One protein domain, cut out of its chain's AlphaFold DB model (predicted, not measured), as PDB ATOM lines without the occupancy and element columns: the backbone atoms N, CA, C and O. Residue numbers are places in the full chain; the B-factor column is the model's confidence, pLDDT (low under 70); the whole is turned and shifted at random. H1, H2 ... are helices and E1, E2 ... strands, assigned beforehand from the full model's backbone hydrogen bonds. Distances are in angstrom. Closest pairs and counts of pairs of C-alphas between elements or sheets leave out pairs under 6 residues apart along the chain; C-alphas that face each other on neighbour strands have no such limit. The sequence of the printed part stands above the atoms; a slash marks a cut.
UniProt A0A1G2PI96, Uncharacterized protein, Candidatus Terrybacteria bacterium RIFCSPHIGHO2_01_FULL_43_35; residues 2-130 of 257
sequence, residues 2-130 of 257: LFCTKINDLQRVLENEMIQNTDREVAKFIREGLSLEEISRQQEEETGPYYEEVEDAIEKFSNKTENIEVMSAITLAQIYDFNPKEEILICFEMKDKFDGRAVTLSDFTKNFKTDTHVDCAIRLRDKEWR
ATOM      1  N   LEU A   2      55.979  11.436  22.269       92.75
ATOM      2  CA  LEU A   2      54.741  10.730  21.890       92.75
ATOM      3  C   LEU A   2      55.073   9.283  21.506       92.75
ATOM      4  O   LEU A   2      55.883   9.070  20.605       92.75
ATOM      5  N   PHE A   3      54.457   8.307  22.171       95.31
ATOM      6  CA  PHE A   3      54.618   6.885  21.854       95.31
ATOM      7  C   PHE A   3      53.310   6.318  21.324       95.31
ATOM      8  O   PHE A   3      52.279   6.503  21.959       95.31
ATOM      9  N   CYS A   4      53.363   5.618  20.192       95.12
ATOM     10  CA  CYS A   4      52.205   4.997  19.560       95.12
ATOM     11  C   CYS A   4      52.363   3.478  19.527       95.12
ATOM     12  O   CYS A   4      53.434   2.970  19.201       95.12
ATOM     13  N   THR A   5      51.281   2.764  19.811       94.75
ATOM     14  CA  THR A   5      51.206   1.302  19.751       94.75
ATOM     15  C   THR A   5      49.969   0.869  18.978       94.75
ATOM     16  O   THR A   5      48.994   1.615  18.882       94.75
ATOM     17  N   LYS A   6      49.990  -0.337  18.417       92.25
ATOM     18  CA  LYS A   6      48.831  -0.907  17.725       92.25
ATOM     19  C   LYS A   6      47.743  -1.229  18.741       92.25
ATOM     20  O   LYS A   6      48.048  -1.720  19.830       92.25
ATOM     21  N   ILE A   7      46.480  -1.030  18.366       89.06
ATOM     22  CA  ILE A   7      45.340  -1.386  19.226       89.06
ATOM     23  C   ILE A   7      45.426  -2.840  19.718       89.06
ATOM     24  O   ILE A   7      45.305  -3.081  20.915       89.06
ATOM     25  N   ASN A   8      45.747  -3.784  18.825       86.69
ATOM     26  CA  ASN A   8      45.859  -5.208  19.152       86.69
ATOM     27  C   ASN A   8      47.008  -5.506  20.129       86.69
ATOM     28  O   ASN A   8      46.891  -6.392  20.974       86.69
ATOM     29  N   ASP A   9      48.120  -4.772  20.034       90.75
ATOM     30  CA  ASP A   9      49.234  -4.937  20.967       90.75
ATOM     31  C   ASP A   9      48.851  -4.416  22.354       90.75
ATOM     32  O   ASP A   9      49.105  -5.096  23.346       90.75
ATOM     33  N   LEU A  10      48.189  -3.256  22.429       90.75
ATOM     34  CA  LEU A  10      47.723  -2.689  23.695       90.75
ATOM     35  C   LEU A  10      46.623  -3.542  24.343       90.75
ATOM     36  O   LEU A  10      46.664  -3.773  25.550       90.75
ATOM     37  N   GLN A  11      45.691  -4.071  23.546       87.94
ATOM     38  CA  GLN A  11      44.693  -5.047  23.993       87.94
ATOM     39  C   GLN A  11      45.356  -6.298  24.560       87.94
ATOM     40  O   GLN A  11      45.033  -6.706  25.670       87.94
ATOM     41  N   ARG A  12      46.339  -6.873  23.858       88.19
ATOM     42  CA  ARG A  12      47.077  -8.043  24.353       88.19
ATOM     43  C   ARG A  12      47.797  -7.749  25.668       88.19
ATOM     44  O   ARG A  12      47.840  -8.613  26.538       88.19
ATOM     45  N   VAL A  13      48.377  -6.559  25.815       90.25
ATOM     46  CA  VAL A  13      49.023  -6.132  27.064       90.25
ATOM     47  C   VAL A  13      48.007  -6.057  28.207       90.25
ATOM     48  O   VAL A  13      48.280  -6.587  29.281       90.25
ATOM     49  N   LEU A  14      46.834  -5.464  27.966       86.19
ATOM     50  CA  LEU A  14      45.748  -5.394  28.944       86.19
ATOM     51  C   LEU A  14      45.223  -6.791  29.320       86.19
ATOM     52  O   LEU A  14      45.096  -7.100  30.500       86.19
ATOM     53  N   GLU A  15      44.969  -7.654  28.334       83.44
ATOM     54  CA  GLU A  15      44.519  -9.034  28.557       83.44
ATOM     55  C   GLU A  15      45.538  -9.842  29.364       83.44
ATOM     56  O   GLU A  15      45.166 -10.556  30.292       83.44
ATOM     57  N   ASN A  16      46.828  -9.721  29.044       84.50
ATOM     58  CA  ASN A  16      47.880 -10.423  29.771       84.50
ATOM     59  C   ASN A  16      47.990  -9.943  31.225       84.50
ATOM     60  O   ASN A  16      48.189 -10.771  32.107       84.50
ATOM     61  N   GLU A  17      47.851  -8.639  31.481       84.38
ATOM     62  CA  GLU A  17      47.842  -8.089  32.844       84.38
ATOM     63  C   GLU A  17      46.652  -8.628  33.650       84.38
ATOM     64  O   GLU A  17      46.812  -9.015  34.808       84.38
ATOM     65  N   MET A  18      45.468  -8.699  33.036       78.12
ATOM     66  CA  MET A  18      44.283  -9.272  33.677       78.12
ATOM     67  C   MET A  18      44.485 -10.753  34.010       78.12
ATOM     68  O   MET A  18      44.295 -11.137  35.160       78.12
ATOM     69  N   ILE A  19      44.947 -11.554  33.043       76.31
ATOM     70  CA  ILE A  19      45.226 -12.986  33.241       76.31
ATOM     71  C   ILE A  19      46.256 -13.189  34.357       76.31
ATOM     72  O   ILE A  19      46.015 -13.958  35.277       76.31
ATOM     73  N   GLN A  20      47.378 -12.465  34.328       80.75
ATOM     74  CA  GLN A  20      48.434 -12.611  35.335       80.75
ATOM     75  C   GLN A  20      47.968 -12.240  36.744       80.75
ATOM     76  O   GLN A  20      48.377 -12.887  37.709       80.75
ATOM     77  N   ASN A  21      47.136 -11.203  36.881       77.25
ATOM     78  CA  ASN A  21      46.574 -10.842  38.177       77.25
ATOM     79  C   ASN A  21      45.599 -11.920  38.669       77.25
ATOM     80  O   ASN A  21      45.735 -12.349  39.811       77.25
ATOM     81  N   THR A  22      44.701 -12.423  37.817       74.50
ATOM     82  CA  THR A  22      43.797 -13.531  38.170       74.50
ATOM     83  C   THR A  22      44.570 -14.792  38.564       74.50
ATOM     84  O   THR A  22      44.336 -15.335  39.642       74.50
ATOM     85  N   ASP A  23      45.552 -15.217  37.765       79.06
ATOM     86  CA  ASP A  23      46.380 -16.397  38.042       79.06
ATOM     87  C   ASP A  23      47.135 -16.267  39.374       79.06
ATOM     88  O   ASP A  23      47.277 -17.240  40.121       79.06
ATOM     89  N   ARG A  24      47.617 -15.059  39.701       84.00
ATOM     90  CA  ARG A  24      48.296 -14.786  40.974       84.00
ATOM     91  C   ARG A  24      47.356 -14.963  42.162       84.00
ATOM     92  O   ARG A  24      47.774 -15.568  43.151       84.00
ATOM     93  N   GLU A  25      46.131 -14.447  42.077       80.12
ATOM     94  CA  GLU A  25      45.147 -14.598  43.152       80.12
ATOM     95  C   GLU A  25      44.718 -16.064  43.301       80.12
ATOM     96  O   GLU A  25      44.762 -16.603  44.406       80.12
ATOM     97  N   VAL A  26      44.459 -16.776  42.199       79.25
ATOM     98  CA  VAL A  26      44.181 -18.225  42.230       79.25
ATOM     99  C   VAL A  26      45.324 -18.990  42.913       79.25
ATOM    100  O   VAL A  26      45.098 -19.767  43.840       79.25
ATOM    101  N   ALA A  27      46.578 -18.732  42.529       84.12
ATOM    102  CA  ALA A  27      47.740 -19.389  43.131       84.12
ATOM    103  C   ALA A  27      47.967 -19.016  44.609       84.12
ATOM    104  O   ALA A  27      48.560 -19.793  45.364       84.12
ATOM    105  N   LYS A  28      47.550 -17.822  45.048       89.50
ATOM    106  CA  LYS A  28      47.552 -17.420  46.464       89.50
ATOM    107  C   LYS A  28      46.562 -18.281  47.253       89.50
ATOM    108  O   LYS A  28      46.992 -18.963  48.177       89.50
ATOM    109  N   PHE A  29      45.302 -18.346  46.831       87.81
ATOM    110  CA  PHE A  29      44.262 -19.073  47.563       87.81
ATOM    111  C   PHE A  29      44.439 -20.597  47.545       87.81
ATOM    112  O   PHE A  29      44.182 -21.253  48.553       87.81
ATOM    113  N   ILE A  30      44.988 -21.167  46.464       86.62
ATOM    114  CA  ILE A  30      45.388 -22.587  46.449       86.62
ATOM    115  C   ILE A  30      46.449 -22.868  47.522       86.62
ATOM    116  O   ILE A  30      46.379 -23.880  48.217       86.62
ATOM    117  N   ARG A  31      47.432 -21.972  47.698       90.62
ATOM    118  CA  ARG A  31      48.456 -22.118  48.753       90.62
ATOM    119  C   ARG A  31      47.886 -21.947  50.160       90.62
ATOM    120  O   ARG A  31      48.440 -22.513  51.096       90.62
ATOM    121  N   GLU A  32      46.802 -21.195  50.296       91.38
ATOM    122  CA  GLU A  32      46.059 -21.013  51.548       91.38
ATOM    123  C   GLU A  32      45.081 -22.171  51.834       91.38
ATOM    124  O   GLU A  32      44.490 -22.225  52.910       91.38
ATOM    125  N   GLY A  33      44.975 -23.142  50.919       90.19
ATOM    126  CA  GLY A  33      44.263 -24.403  51.125       90.19
ATOM    127  C   GLY A  33      42.885 -24.491  50.471       90.19
ATOM    128  O   GLY A  33      42.192 -25.483  50.696       90.19
ATOM    129  N   LEU A  34      42.475 -23.508  49.663       90.19
ATOM    130  CA  LEU A  34      41.227 -23.597  48.901       90.19
ATOM    131  C   LEU A  34      41.398 -24.537  47.700       90.19
ATOM    132  O   LEU A  34      42.402 -24.476  46.984       90.19
ATOM    133  N   SER A  35      40.401 -25.393  47.454       90.38
ATOM    134  CA  SER A  35      40.351 -26.188  46.224       90.38
ATOM    135  C   SER A  35      39.906 -25.328  45.038       90.38
ATOM    136  O   SER A  35      39.308 -24.263  45.198       90.38
ATOM    137  N   LEU A  36      40.174 -25.811  43.825       86.50
ATOM    138  CA  LEU A  36      39.671 -25.172  42.610       86.50
ATOM    139  C   LEU A  36      38.137 -25.203  42.534       86.50
ATOM    140  O   LEU A  36      37.561 -24.242  42.028       86.50
ATOM    141  N   GLU A  37      37.470 -26.250  43.047       88.31
ATOM    142  CA  GLU A  37      36.000 -26.243  43.126       88.31
ATOM    143  C   GLU A  37      35.505 -25.133  44.050       88.31
ATOM    144  O   GLU A  37      34.550 -24.445  43.711       88.31
ATOM    145  N   GLU A  38      36.156 -24.937  45.198       86.25
ATOM    146  CA  GLU A  38      35.746 -23.920  46.163       86.25
ATOM    147  C   GLU A  38      35.957 -22.503  45.618       86.25
ATOM    148  O   GLU A  38      35.088 -21.650  45.774       86.25
ATOM    149  N   ILE A  39      37.063 -22.265  44.908       85.38
ATOM    150  CA  ILE A  39      37.316 -21.002  44.199       85.38
ATOM    151  C   ILE A  39      36.234 -20.743  43.137       85.38
ATOM    152  O   ILE A  39      35.667 -19.653  43.088       85.38
ATOM    153  N   SER A  40      35.916 -21.752  42.318       84.56
ATOM    154  CA  SER A  40      34.852 -21.676  41.305       84.56
ATOM    155  C   SER A  40      33.504 -21.345  41.937       84.56
ATOM    156  O   SER A  40      32.800 -20.454  41.473       84.56
ATOM    157  N   ARG A  41      33.164 -22.051  43.017       89.38
ATOM    158  CA  ARG A  41      31.906 -21.888  43.742       89.38
ATOM    159  C   ARG A  41      31.781 -20.483  44.323       89.38
ATOM    160  O   ARG A  41      30.756 -19.843  44.133       89.38
ATOM    161  N   GLN A  42      32.832 -19.981  44.974       88.94
ATOM    162  CA  GLN A  42      32.873 -18.617  45.510       88.94
ATOM    163  C   GLN A  42      32.675 -17.558  44.418       88.94
ATOM    164  O   GLN A  42      31.972 -16.573  44.629       88.94
ATOM    165  N   GLN A  43      33.242 -17.778  43.230       81.62
ATOM    166  CA  GLN A  43      33.076 -16.867  42.101       81.62
ATOM    167  C   GLN A  43      31.670 -16.914  41.481       81.62
ATOM    168  O   GLN A  43      31.146 -15.868  41.113       81.62
ATOM    169  N   GLU A  44      31.059 -18.096  41.362       82.06
ATOM    170  CA  GLU A  44      29.692 -18.263  40.836       82.06
ATOM    171  C   GLU A  44      28.619 -17.746  41.796       82.06
ATOM    172  O   GLU A  44      27.615 -17.184  41.361       82.06
ATOM    173  N   GLU A  45      28.819 -17.949  43.098       89.94
ATOM    174  CA  GLU A  45      27.887 -17.519  44.138       89.94
ATOM    175  C   GLU A  45      28.106 -16.062  44.573       89.94
ATOM    176  O   GLU A  45      27.340 -15.577  45.400       89.94
ATOM    177  N   GLU A  46      29.130 -15.381  44.045       88.25
ATOM    178  CA  GLU A  46      29.520 -14.015  44.429       88.25
ATOM    179  C   GLU A  46      29.749 -13.869  45.949       88.25
ATOM    180  O   GLU A  46      29.319 -12.907  46.585       88.25
ATOM    181  N   THR A  47      30.397 -14.862  46.571       90.44
ATOM    182  CA  THR A  47      30.619 -14.898  48.027       90.44
ATOM    183  C   THR A  47      31.978 -15.476  48.408       90.44
ATOM    184  O   THR A  47      32.564 -16.271  47.683       90.44
ATOM    185  N   GLY A  48      32.460 -15.131  49.605       90.75
ATOM    186  CA  GLY A  48      33.654 -15.727  50.203       90.75
ATOM    187  C   GLY A  48      34.955 -14.968  49.913       90.75
ATOM    188  O   GLY A  48      34.985 -14.046  49.099       90.75
ATOM    189  N   PRO A  49      36.052 -15.347  50.594       88.25
ATOM    190  CA  PRO A  49      37.280 -14.554  50.627       88.25
ATOM    191  C   PRO A  49      37.993 -14.445  49.272       88.25
ATOM    192  O   PRO A  49      38.633 -13.429  49.012       88.25
ATOM    193  N   TYR A  50      37.892 -15.455  48.398       85.81
ATOM    194  CA  TYR A  50      38.456 -15.360  47.048       85.81
ATOM    195  C   TYR A  50      37.700 -14.325  46.213       85.81
ATOM    196  O   TYR A  50      38.329 -13.481  45.574       85.81
ATOM    197  N   TYR A  51      36.364 -14.371  46.237       84.31
ATOM    198  CA  TYR A  51      35.530 -13.422  45.504       84.31
ATOM    199  C   TYR A  51      35.773 -11.987  45.984       84.31
ATOM    200  O   TYR A  51      36.027 -11.113  45.159       84.31
ATOM    201  N   GLU A  52      35.797 -11.773  47.303       86.69
ATOM    202  CA  GLU A  52      36.077 -10.466  47.908       86.69
ATOM    203  C   GLU A  52      37.438  -9.908  47.464       86.69
ATOM    204  O   GLU A  52      37.519  -8.754  47.055       86.69
ATOM    205  N   GLU A  53      38.511 -10.711  47.468       85.56
ATOM    206  CA  GLU A  53      39.840 -10.248  47.033       85.56
ATOM    207  C   GLU A  53      39.881  -9.925  45.529       85.56
ATOM    208  O   GLU A  53      40.527  -8.957  45.112       85.56
ATOM    209  N   VAL A  54      39.186 -10.713  44.699       80.12
ATOM    210  CA  VAL A  54      39.062 -10.443  43.260       80.12
ATOM    211  C   VAL A  54      38.284  -9.149  43.017       80.12
ATOM    212  O   VAL A  54      38.726  -8.328  42.211       80.12
ATOM    213  N   GLU A  55      37.175  -8.928  43.725       79.94
ATOM    214  CA  GLU A  55      36.402  -7.684  43.661       79.94
ATOM    215  C   GLU A  55      37.269  -6.483  44.069       79.94
ATOM    216  O   GLU A  55      37.368  -5.504  43.326       79.94
ATOM    217  N   ASP A  56      38.003  -6.601  45.176       81.94
ATOM    218  CA  ASP A  56      38.954  -5.603  45.668       81.94
ATOM    219  C   ASP A  56      40.037  -5.272  44.629       81.94
ATOM    220  O   ASP A  56      40.424  -4.111  44.432       81.94
ATOM    221  N   ALA A  57      40.569  -6.297  43.960       79.25
ATOM    222  CA  ALA A  57      41.572  -6.140  42.917       79.25
ATOM    223  C   ALA A  57      40.987  -5.424  41.691       79.25
ATOM    224  O   ALA A  57      41.637  -4.525  41.141       79.25
ATOM    225  N   ILE A  58      39.755  -5.761  41.297       75.88
ATOM    226  CA  ILE A  58      39.020  -5.095  40.216       75.88
ATOM    227  C   ILE A  58      38.725  -3.636  40.585       75.88
ATOM    228  O   ILE A  58      38.942  -2.746  39.756       75.88
ATOM    229  N   GLU A  59      38.302  -3.339  41.818       76.75
ATOM    230  CA  GLU A  59      38.076  -1.964  42.276       76.75
ATOM    231  C   GLU A  59      39.390  -1.165  42.250       76.75
ATOM    232  O   GLU A  59      39.447  -0.062  41.699       76.75
ATOM    233  N   LYS A  60      40.490  -1.721  42.771       80.25
ATOM    234  CA  LYS A  60      41.814  -1.068  42.740       80.25
ATOM    235  C   LYS A  60      42.297  -0.834  41.312       80.25
ATOM    236  O   LYS A  60      42.869   0.220  41.025       80.25
ATOM    237  N   PHE A  61      42.086  -1.796  40.415       79.88
ATOM    238  CA  PHE A  61      42.460  -1.676  39.010       79.88
ATOM    239  C   PHE A  61      41.640  -0.596  38.301       79.88
ATOM    240  O   PHE A  61      42.213   0.261  37.625       79.88
ATOM    241  N   SER A  62      40.320  -0.618  38.486       74.81
ATOM    242  CA  SER A  62      39.380   0.320  37.873       74.81
ATOM    243  C   SER A  62      39.438   1.717  38.490       74.81
ATOM    244  O   SER A  62      38.988   2.668  37.865       74.81
ATOM    245  N   ASN A  63      40.030   1.898  39.672       77.06
ATOM    246  CA  ASN A  63      40.192   3.224  40.264       77.06
ATOM    247  C   ASN A  63      41.459   3.972  39.836       77.06
ATOM    248  O   ASN A  63      41.532   5.184  40.050       77.06
ATOM    249  N   LYS A  64      42.420   3.303  39.190       83.25
ATOM    250  CA  LYS A  64      43.608   3.961  38.632       83.25
ATOM    251  C   LYS A  64      43.256   4.700  37.343       83.25
ATOM    252  O   LYS A  64      42.798   4.091  36.376       83.25
ATOM    253  N   THR A  65      43.495   6.008  37.328       84.94
ATOM    254  CA  THR A  65      43.197   6.890  36.190       84.94
ATOM    255  C   THR A  65      43.870   6.405  34.909       84.94
ATOM    256  O   THR A  65      43.213   6.282  33.882       84.94
ATOM    257  N   GLU A  66      45.140   6.023  34.989       87.81
ATOM    258  CA  GLU A  66      45.951   5.603  33.845       87.81
ATOM    259  C   GLU A  66      45.435   4.295  33.224       87.81
ATOM    260  O   GLU A  66      45.442   4.120  32.006       87.81
ATOM    261  N   ASN A  67      44.932   3.370  34.052       86.62
ATOM    262  CA  ASN A  67      44.307   2.136  33.566       86.62
ATOM    263  C   ASN A  67      43.016   2.446  32.804       86.62
ATOM    264  O   ASN A  67      42.758   1.880  31.742       86.62
ATOM    265  N   ILE A  68      42.207   3.362  33.341       83.00
ATOM    266  CA  ILE A  68      40.986   3.824  32.684       83.00
ATOM    267  C   ILE A  68      41.299   4.498  31.355       83.00
ATOM    268  O   ILE A  68      40.585   4.256  30.385       83.00
ATOM    269  N   GLU A  69      42.340   5.325  31.291       88.06
ATOM    270  CA  GLU A  69      42.766   5.979  30.054       88.06
ATOM    271  C   GLU A  69      43.137   4.947  28.986       88.06
ATOM    272  O   GLU A  69      42.666   5.056  27.854       88.06
ATOM    273  N   VAL A  70      43.877   3.892  29.350       89.81
ATOM    274  CA  VAL A  70      44.200   2.781  28.437       89.81
ATOM    275  C   VAL A  70      42.941   2.066  27.953       89.81
ATOM    276  O   VAL A  70      42.752   1.916  26.744       89.81
ATOM    277  N   MET A  71      42.057   1.649  28.865       85.75
ATOM    278  CA  MET A  71      40.814   0.956  28.497       85.75
ATOM    279  C   MET A  71      39.918   1.828  27.610       85.75
ATOM    280  O   MET A  71      39.364   1.365  26.611       85.75
ATOM    281  N   SER A  72      39.802   3.111  27.945       85.81
ATOM    282  CA  SER A  72      38.999   4.073  27.191       85.81
ATOM    283  C   SER A  72      39.591   4.314  25.809       85.81
ATOM    284  O   SER A  72      38.846   4.336  24.836       85.81
ATOM    285  N   ALA A  73      40.917   4.428  25.689       89.50
ATOM    286  CA  ALA A  73      41.590   4.591  24.406       89.50
ATOM    287  C   ALA A  73      41.371   3.382  23.485       89.50
ATOM    288  O   ALA A  73      41.059   3.566  22.310       89.50
ATOM    289  N   ILE A  74      41.466   2.157  24.020       88.25
ATOM    290  CA  ILE A  74      41.134   0.930  23.276       88.25
ATOM    291  C   ILE A  74      39.684   0.984  22.800       88.25
ATOM    292  O   ILE A  74      39.412   0.735  21.628       88.25
ATOM    293  N   THR A  75      38.754   1.327  23.691       82.69
ATOM    294  CA  THR A  75      37.333   1.266  23.344       82.69
ATOM    295  C   THR A  75      36.940   2.355  22.346       82.69
ATOM    296  O   THR A  75      36.199   2.098  21.400       82.69
ATOM    297  N   LEU A  76      37.494   3.561  22.491       82.75
ATOM    298  CA  LEU A  76      37.360   4.624  21.498       82.75
ATOM    299  C   LEU A  76      37.932   4.169  20.152       82.75
ATOM    300  O   LEU A  76      37.276   4.341  19.133       82.75
ATOM    301  N   ALA A  77      39.100   3.525  20.132       84.25
ATOM    302  CA  ALA A  77      39.702   3.020  18.900       84.25
ATOM    303  C   ALA A  77      38.825   1.968  18.204       84.25
ATOM    304  O   ALA A  77      38.676   2.033  16.987       84.25
ATOM    305  N   GLN A  78      38.163   1.086  18.960       80.19
ATOM    306  CA  GLN A  78      37.186   0.132  18.416       80.19
ATOM    307  C   GLN A  78      35.963   0.821  17.792       80.19
ATOM    308  O   GLN A  78      35.455   0.348  16.780       80.19
ATOM    309  N   ILE A  79      35.500   1.950  18.344       74.81
ATOM    310  CA  ILE A  79      34.401   2.740  17.749       74.81
ATOM    311  C   ILE A  79      34.788   3.271  16.364       74.81
ATOM    312  O   ILE A  79      33.929   3.372  15.490       74.81
ATOM    313  N   TYR A  80      36.063   3.603  16.155       68.81
ATOM    314  CA  TYR A  80      36.562   4.116  14.877       68.81
ATOM    315  C   TYR A  80      37.097   3.029  13.933       68.81
ATOM    316  O   TYR A  80      37.507   3.359  12.815       68.81
ATOM    317  N   ASP A  81      37.069   1.753  14.332       69.06
ATOM    318  CA  ASP A  81      37.535   0.626  13.518       69.06
ATOM    319  C   ASP A  81      36.499   0.190  12.477       69.06
ATOM    320  O   ASP A  81      35.860  -0.858  12.552       69.06
ATOM    321  N   PHE A  82      36.312   1.047  11.473       58.72
ATOM    322  CA  PHE A  82      35.395   0.795  10.363       58.72
ATOM    323  C   PHE A  82      36.010  -0.075   9.252       58.72
ATOM    324  O   PHE A  82      35.315  -0.396   8.285       58.72
ATOM    325  N   ASN A  83      37.304  -0.428   9.328       61.62
ATOM    326  CA  ASN A  83      37.972  -1.232   8.304       61.62
ATOM    327  C   ASN A  83      39.198  -1.998   8.857       61.62
ATOM    328  O   ASN A  83      40.280  -1.418   8.958       61.62
ATOM    329  N   PRO A  84      39.098  -3.327   9.055       60.47
ATOM    330  CA  PRO A  84      40.133  -4.141   9.704       60.47
ATOM    331  C   PRO A  84      41.422  -4.303   8.882       60.47
ATOM    332  O   PRO A  84      42.375  -4.937   9.329       60.47
ATOM    333  N   LYS A  85      41.464  -3.784   7.648       62.50
ATOM    334  CA  LYS A  85      42.681  -3.778   6.821       62.50
ATOM    335  C   LYS A  85      43.645  -2.656   7.197       62.50
ATOM    336  O   LYS A  85      44.748  -2.606   6.658       62.50
ATOM    337  N   GLU A  86      43.215  -1.743   8.056       67.94
ATOM    338  CA  GLU A  86      43.955  -0.537   8.383       67.94
ATOM    339  C   GLU A  86      44.459  -0.604   9.810       67.94
ATOM    340  O   GLU A  86      43.738  -0.969  10.732       67.94
ATOM    341  N   GLU A  87      45.715  -0.229   9.997       83.06
ATOM    342  CA  GLU A  87      46.319  -0.267  11.315       83.06
ATOM    343  C   GLU A  87      45.919   0.967  12.129       83.06
ATOM    344  O   GLU A  87      46.311   2.091  11.805       83.06
ATOM    345  N   ILE A  88      45.145   0.748  13.194       88.75
ATOM    346  CA  ILE A  88      44.820   1.777  14.183       88.75
ATOM    347  C   ILE A  88      45.915   1.817  15.242       88.75
ATOM    348  O   ILE A  88      46.242   0.805  15.875       88.75
ATOM    349  N   LEU A  89      46.453   3.014  15.453       93.06
ATOM    350  CA  LEU A  89      47.442   3.287  16.483       93.06
ATOM    351  C   LEU A  89      46.815   4.098  17.613       93.06
ATOM    352  O   LEU A  89      46.069   5.047  17.376       93.06
ATOM    353  N   ILE A  90      47.175   3.752  18.842       94.88
ATOM    354  CA  ILE A  90      46.858   4.505  20.051       94.88
ATOM    355  C   ILE A  90      48.155   5.118  20.557       94.88
ATOM    356  O   ILE A  90      49.151   4.415  20.737       94.88
ATOM    357  N   CYS A  91      48.145   6.426  20.773       95.25
ATOM    358  CA  CYS A  91      49.306   7.206  21.154       95.25
ATOM    359  C   CYS A  91      49.114   7.872  22.519       95.25
ATOM    360  O   CYS A  91      48.050   8.424  22.791       95.25
ATOM    361  N   PHE A  92      50.170   7.876  23.330       95.25
ATOM    362  CA  PHE A  92      50.208   8.493  24.657       95.25
ATOM    363  C   PHE A  92      51.409   9.431  24.780       95.25
ATOM    364  O   PHE A  92      52.489   9.152  24.238       95.25
ATOM    365  N   GLU A  93      51.243  10.534  25.512       94.06
ATOM    366  CA  GLU A  93      52.383  11.339  25.940       94.06
ATOM    367  C   GLU A  93      53.154  10.610  27.046       94.06
ATOM    368  O   GLU A  93      52.644  10.344  28.131       94.06
ATOM    369  N   MET A  94      54.419  10.317  26.766       94.19
ATOM    370  CA  MET A  94      55.351   9.659  27.673       94.19
ATOM    371  C   MET A  94      56.335  10.661  28.284       94.19
ATOM    372  O   MET A  94      56.738  11.641  27.637       94.19
ATOM    373  N   LYS A  95      56.774  10.367  29.512       94.06
ATOM    374  CA  LYS A  95      57.879  11.032  30.220       94.06
ATOM    375  C   LYS A  95      59.159  11.003  29.380       94.06
ATOM    376  O   LYS A  95      59.418  10.047  28.657       94.06
ATOM    377  N   ASP A  96      60.010  12.013  29.538       92.06
ATOM    378  CA  ASP A  96      61.204  12.190  28.689       92.06
ATOM    379  C   ASP A  96      62.240  11.064  28.812       92.06
ATOM    380  O   ASP A  96      62.984  10.798  27.877       92.06
ATOM    381  N   LYS A  97      62.258  10.371  29.955       91.00
ATOM    382  CA  LYS A  97      63.146   9.234  30.241       91.00
ATOM    383  C   LYS A  97      62.633   7.880  29.731       91.00
ATOM    384  O   LYS A  97      63.235   6.858  30.043       91.00
ATOM    385  N   PHE A  98      61.512   7.861  29.015       94.38
ATOM    386  CA  PHE A  98      60.984   6.645  28.407       94.38
ATOM    387  C   PHE A  98      61.910   6.167  27.279       94.38
ATOM    388  O   PHE A  98      62.305   6.948  26.417       94.38
ATOM    389  N   ASP A  99      62.252   4.881  27.281       91.38
ATOM    390  CA  ASP A  99      63.230   4.273  26.366       91.38
ATOM    391  C   ASP A  99      62.634   3.860  25.004       91.38
ATOM    392  O   ASP A  99      63.331   3.301  24.154       91.38
ATOM    393  N   GLY A 100      61.344   4.134  24.792       91.94
ATOM    394  CA  GLY A 100      60.622   3.776  23.577       91.94
ATOM    395  C   GLY A 100      60.063   2.352  23.573       91.94
ATOM    396  O   GLY A 100      59.623   1.897  22.516       91.94
ATOM    397  N   ARG A 101      60.080   1.629  24.703       91.31
ATOM    398  CA  ARG A 101      59.584   0.248  24.792       91.31
ATOM    399  C   ARG A 101      58.567   0.090  25.917       91.31
ATOM    400  O   ARG A 101      58.838   0.398  27.069       91.31
ATOM    401  N   ALA A 102      57.405  -0.462  25.585       90.38
ATOM    402  CA  ALA A 102      56.389  -0.826  26.565       90.38
ATOM    403  C   ALA A 102      55.803  -2.197  26.217       90.38
ATOM    404  O   ALA A 102      55.254  -2.379  25.130       90.38
ATOM    405  N   VAL A 103      55.963  -3.166  27.122       89.31
ATOM    406  CA  VAL A 103      55.532  -4.563  26.919       89.31
ATOM    407  C   VAL A 103      54.534  -5.037  27.975       89.31
ATOM    408  O   VAL A 103      53.834  -6.019  27.747       89.31
ATOM    409  N   THR A 104      54.432  -4.332  29.102       90.94
ATOM    410  CA  THR A 104      53.440  -4.552  30.164       90.94
ATOM    411  C   THR A 104      52.572  -3.314  30.363       90.94
ATOM    412  O   THR A 104      52.992  -2.204  30.031       90.94
ATOM    413  N   LEU A 105      51.382  -3.460  30.964       89.69
ATOM    414  CA  LEU A 105      50.522  -2.310  31.275       89.69
ATOM    415  C   LEU A 105      51.234  -1.342  32.228       89.69
ATOM    416  O   LEU A 105      51.094  -0.122  32.126       89.69
ATOM    417  N   SER A 106      52.056  -1.885  33.128       89.94
ATOM    418  CA  SER A 106      52.876  -1.082  34.021       89.94
ATOM    419  C   SER A 106      53.907  -0.225  33.280       89.94
ATOM    420  O   SER A 106      54.213   0.858  33.779       89.94
ATOM    421  N   ASP A 107      54.458  -0.679  32.150       91.50
ATOM    422  CA  ASP A 107      55.416   0.112  31.370       91.50
ATOM    423  C   ASP A 107      54.737   1.326  30.742       91.50
ATOM    424  O   ASP A 107      55.325   2.404  30.710       91.50
ATOM    425  N   PHE A 108      53.489   1.176  30.296       91.94
ATOM    426  CA  PHE A 108      52.679   2.292  29.810       91.94
ATOM    427  C   PHE A 108      52.371   3.265  30.952       91.94
ATOM    428  O   PHE A 108      52.849   4.398  30.965       91.94
ATOM    429  N   THR A 109      51.633   2.797  31.958       91.25
ATOM    430  CA  THR A 109      51.036   3.656  32.992       91.25
ATOM    431  C   THR A 109      52.074   4.381  33.854       91.25
ATOM    432  O   THR A 109      51.909   5.558  34.162       91.25
ATOM    433  N   LYS A 110      53.210   3.747  34.184       91.81
ATOM    434  CA  LYS A 110      54.293   4.420  34.931       91.81
ATOM    435  C   LYS A 110      55.007   5.492  34.110       91.81
ATOM    436  O   LYS A 110      55.600   6.404  34.700       91.81
ATOM    437  N   ASN A 111      54.991   5.383  32.782       93.44
ATOM    438  CA  ASN A 111      55.675   6.309  31.885       93.44
ATOM    439  C   ASN A 111      54.759   7.368  31.276       93.44
ATOM    440  O   ASN A 111      55.293   8.307  30.689       93.44
ATOM    441  N   PHE A 112      53.443   7.294  31.475       93.19
ATOM    442  CA  PHE A 112      52.535   8.373  31.097       93.19
ATOM    443  C   PHE A 112      52.940   9.689  31.749       93.19
ATOM    444  O   PHE A 112      53.337   9.759  32.919       93.19
ATOM    445  N   LYS A 113      52.876  10.746  30.952       91.06
ATOM    446  CA  LYS A 113      53.057  12.109  31.416       91.06
ATOM    447  C   LYS A 113      51.754  12.570  32.063       91.06
ATOM    448  O   LYS A 113      50.706  12.511  31.442       91.06
ATOM    449  N   THR A 114      51.836  13.033  33.304       80.44
ATOM    450  CA  THR A 114      50.663  13.428  34.102       80.44
ATOM    451  C   THR A 114      50.151  14.827  33.761       80.44
ATOM    452  O   THR A 114      48.966  15.099  33.909       80.44
ATOM    453  N   ASP A 115      51.031  15.698  33.262       79.44
ATOM    454  CA  ASP A 115      50.718  17.095  32.945       79.44
ATOM    455  C   ASP A 115      50.567  17.262  31.426       79.44
ATOM    456  O   ASP A 115      51.363  17.931  30.759       79.44
ATOM    457  N   THR A 116      49.588  16.558  30.859       82.50
ATOM    458  CA  THR A 116      49.242  16.616  29.435       82.50
ATOM    459  C   THR A 116      47.831  17.170  29.240       82.50
ATOM    460  O   THR A 116      46.947  16.992  30.076       82.50
ATOM    461  N   HIS A 117      47.629  17.869  28.124       84.12
ATOM    462  CA  HIS A 117      46.305  18.298  27.659       84.12
ATOM    463  C   HIS A 117      45.616  17.226  26.796       84.12
ATOM    464  O   HIS A 117      44.472  17.396  26.386       84.12
ATOM    465  N   VAL A 118      46.323  16.145  26.475       89.88
ATOM    466  CA  VAL A 118      45.826  15.025  25.676       89.88
ATOM    467  C   VAL A 118      46.208  13.744  26.401       89.88
ATOM    468  O   VAL A 118      47.392  13.408  26.476       89.88
ATOM    469  N   ASP A 119      45.211  13.036  26.921       91.25
ATOM    470  CA  ASP A 119      45.425  11.769  27.628       91.25
ATOM    471  C   ASP A 119      45.752  10.663  26.620       91.25
ATOM    472  O   ASP A 119      46.642   9.845  26.840       91.25
ATOM    473  N   CYS A 120      45.084  10.669  25.462       93.88
ATOM    474  CA  CYS A 120      45.421   9.777  24.359       93.88
ATOM    475  C   CYS A 120      45.066  10.370  22.993       93.88
ATOM    476  O   CYS A 120      44.214  11.250  22.858       93.88
ATOM    477  N   ALA A 121      45.712   9.853  21.951       94.19
ATOM    478  CA  ALA A 121      45.341  10.116  20.571       94.19
ATOM    479  C   ALA A 121      45.166   8.809  19.798       94.19
ATOM    480  O   ALA A 121      45.933   7.865  19.974       94.19
ATOM    481  N   ILE A 122      44.177   8.761  18.915       91.94
ATOM    482  CA  ILE A 122      43.953   7.654  17.987       91.94
ATOM    483  C   ILE A 122      44.396   8.117  16.607       91.94
ATOM    484  O   ILE A 122      44.001   9.194  16.159       91.94
ATOM    485  N   ARG A 123      45.213   7.313  15.928       91.94
ATOM    486  CA  ARG A 123      45.667   7.574  14.562       91.94
ATOM    487  C   ARG A 123      45.223   6.464  13.626       91.94
ATOM    488  O   ARG A 123      45.399   5.285  13.926       91.94
ATOM    489  N   LEU A 124      44.699   6.871  12.477       86.94
ATOM    490  CA  LEU A 124      44.325   5.994  11.375       86.94
ATOM    491  C   LEU A 124      44.674   6.696  10.060       86.94
ATOM    492  O   LEU A 124      44.066   7.717   9.720       86.94
ATOM    493  N   ARG A 125      45.644   6.151   9.316       83.38
ATOM    494  CA  ARG A 125      46.246   6.814   8.144       83.38
ATOM    495  C   ARG A 125      46.717   8.240   8.500       83.38
ATOM    496  O   ARG A 125      47.458   8.417   9.461       83.38
ATOM    497  N   ASP A 126      46.237   9.243   7.763       84.38
ATOM    498  CA  ASP A 126      46.545  10.665   7.941       84.38
ATOM    499  C   ASP A 126      45.611  11.370   8.939       84.38
ATOM    500  O   ASP A 126      45.662  12.592   9.090       84.38
ATOM    501  N   LYS A 127      44.703  10.631   9.592       86.38
ATOM    502  CA  LYS A 127      43.769  11.188  10.575       86.38
ATOM    503  C   LYS A 127      44.266  10.942  11.988       86.38
ATOM    504  O   LYS A 127      44.701   9.845  12.327       86.38
ATOM    505  N   GLU A 128      44.120  11.969  12.813       91.31
ATOM    506  CA  GLU A 128      44.382  11.929  14.244       91.31
ATOM    507  C   GLU A 128      43.171  12.483  14.995       91.31
ATOM    508  O   GLU A 128      42.623  13.533  14.642       91.31
ATOM    509  N   TRP A 129      42.771  11.778  16.046       91.12
ATOM    510  CA  TRP A 129      41.789  12.242  17.013       91.12
ATOM    511  C   TRP A 129      42.441  12.297  18.385       91.12
ATOM    512  O   TRP A 129      43.042  11.320  18.815       91.12
ATOM    513  N   ARG A 130      42.341  13.444  19.057       94.25
ATOM    514  CA  ARG A 130      42.925  13.693  20.380       94.25
ATOM    515  C   ARG A 130      41.826  13.703  21.419       94.25
ATOM    516  O   ARG A 130      40.788  14.321  21.182       94.25
TER     517      ARG A 130
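Overview. This is residues 2 to 130 of the 257 residues of an uncharacterized protein of Candidatus Terrybacteria bacterium RIFCSPHIGHO2_01_FULL_43_35 (UniProt A0A1G2PI96). A twisted four-stranded sheet makes a wall at one end, and a long helical loop reaches away from one of its faces: H1 runs out from the sheet, H2 crosses at the far end, and H3 and H4 lead back, H4 packing on the sheet. The short helix H5 sits beside the sheet end of this loop, where it meets H1 and H4. The printed part has 129 residues with five named helices and four named strands, in the order E1 H1 H2 H3 H4 E2 H5 E3 E4; the sheet's order is E1 E2 E3 E4, all antiparallel. The class is mixed, helices and strands. The whole is loose, with a radius of gyration of the C-alphas of 17.7 A, and elongated, with spans of 54 by 35 by 21 A.

Arrangement. The sheet holds E1, residues 2 to 6, E2, residues 88 to 93, E3, residues 120 to 124, and E4, residues 127 to 130, with E1 and E4 as edge strands. It is only just strongly twisted, its C-alphas lying up to 4.4 A off the best plane. E1 and E2 are antiparallel at 151 degrees, with N 5 and O 90 within hydrogen-bond range at 2.8 A. E2 and E3 are antiparallel at 151 degrees, with N 91 and O 121 at 2.8 A. E3 and E4 form a hairpin, with N 122 and O 129 at 2.8 A. H4, residues 65 to 79, is on the sheet at a height of 9.2 A, over E2 and E3; it runs along the strands, at 21 degrees to E2 on the local plane. The closest C-alphas of H4 and E3 are those of Ala 77 and Ile 122, 6.4 A apart. H1, residues 7 to 31, is on the same face but stands up from the sheet, its line rising 63 degrees; with H4 it gives two layers, helices on one face of a sheet. H1 is the hub, touching four helices. With residues 7 to 11 alone it touches H4, closest at the C-alphas of Ile 7 and Ile 74, 6.3 A, at a steep tilt of 49 degrees, opposite ways. H5, residues 105 to 111, only grazes the sheet, with residues 108 to 111; it only just touches H1, with 3 pairs of C-alphas within 8 A, the closest being Val 13 and Leu 105 at 5.9 A. H5 also only just touches H4, with 3 such pairs, the closest being Glu 66 and Thr 109 at 5.5 A. H3, residues 49 to 63, touches H1 at a shallow tilt of 29 degrees, opposite ways, with the C-alphas of Phe 29 and Tyr 50 closest at 6.9 A. H2, residues 36 to 44, touches H3 at a steep tilt of 56 degrees, with the C-alphas of Gln 43 and Tyr 51 closest at 5.4 A. H2 and H3 are not on the sheet. The helix packing is mostly crossed, with 1 of 6 touching pairs at a shallow tilt. In H1, H2, H3 and H4 every O i to N i+4 pair is within hydrogen-bond range; in H5 2 of 3 are.

Along the chain. E1 spans 13.7 A from C-alpha 2 at (54.741, 10.730, 21.890). E2 spans 16.9 A, E3 13.6 A, and E4 10.2 A, ending at C-alpha 130 at (42.925, 13.693, 20.380). H1 spans 36.2 A, to C-alpha 31 at (48.456, -22.118, 48.753). H3 and H4 span 20.8 A each, H2 12.3 A and H5 10.1 A.

Size, cuts and confidence. The C-alphas farthest apart are those of Gly 33 and Asp 126, 55.7 A. The printed part has no cut. The link from E2 to H5, with 11 residues between them, is long. The mean pLDDT of the printed part is 85.8; residues 80 to 86 are under 70.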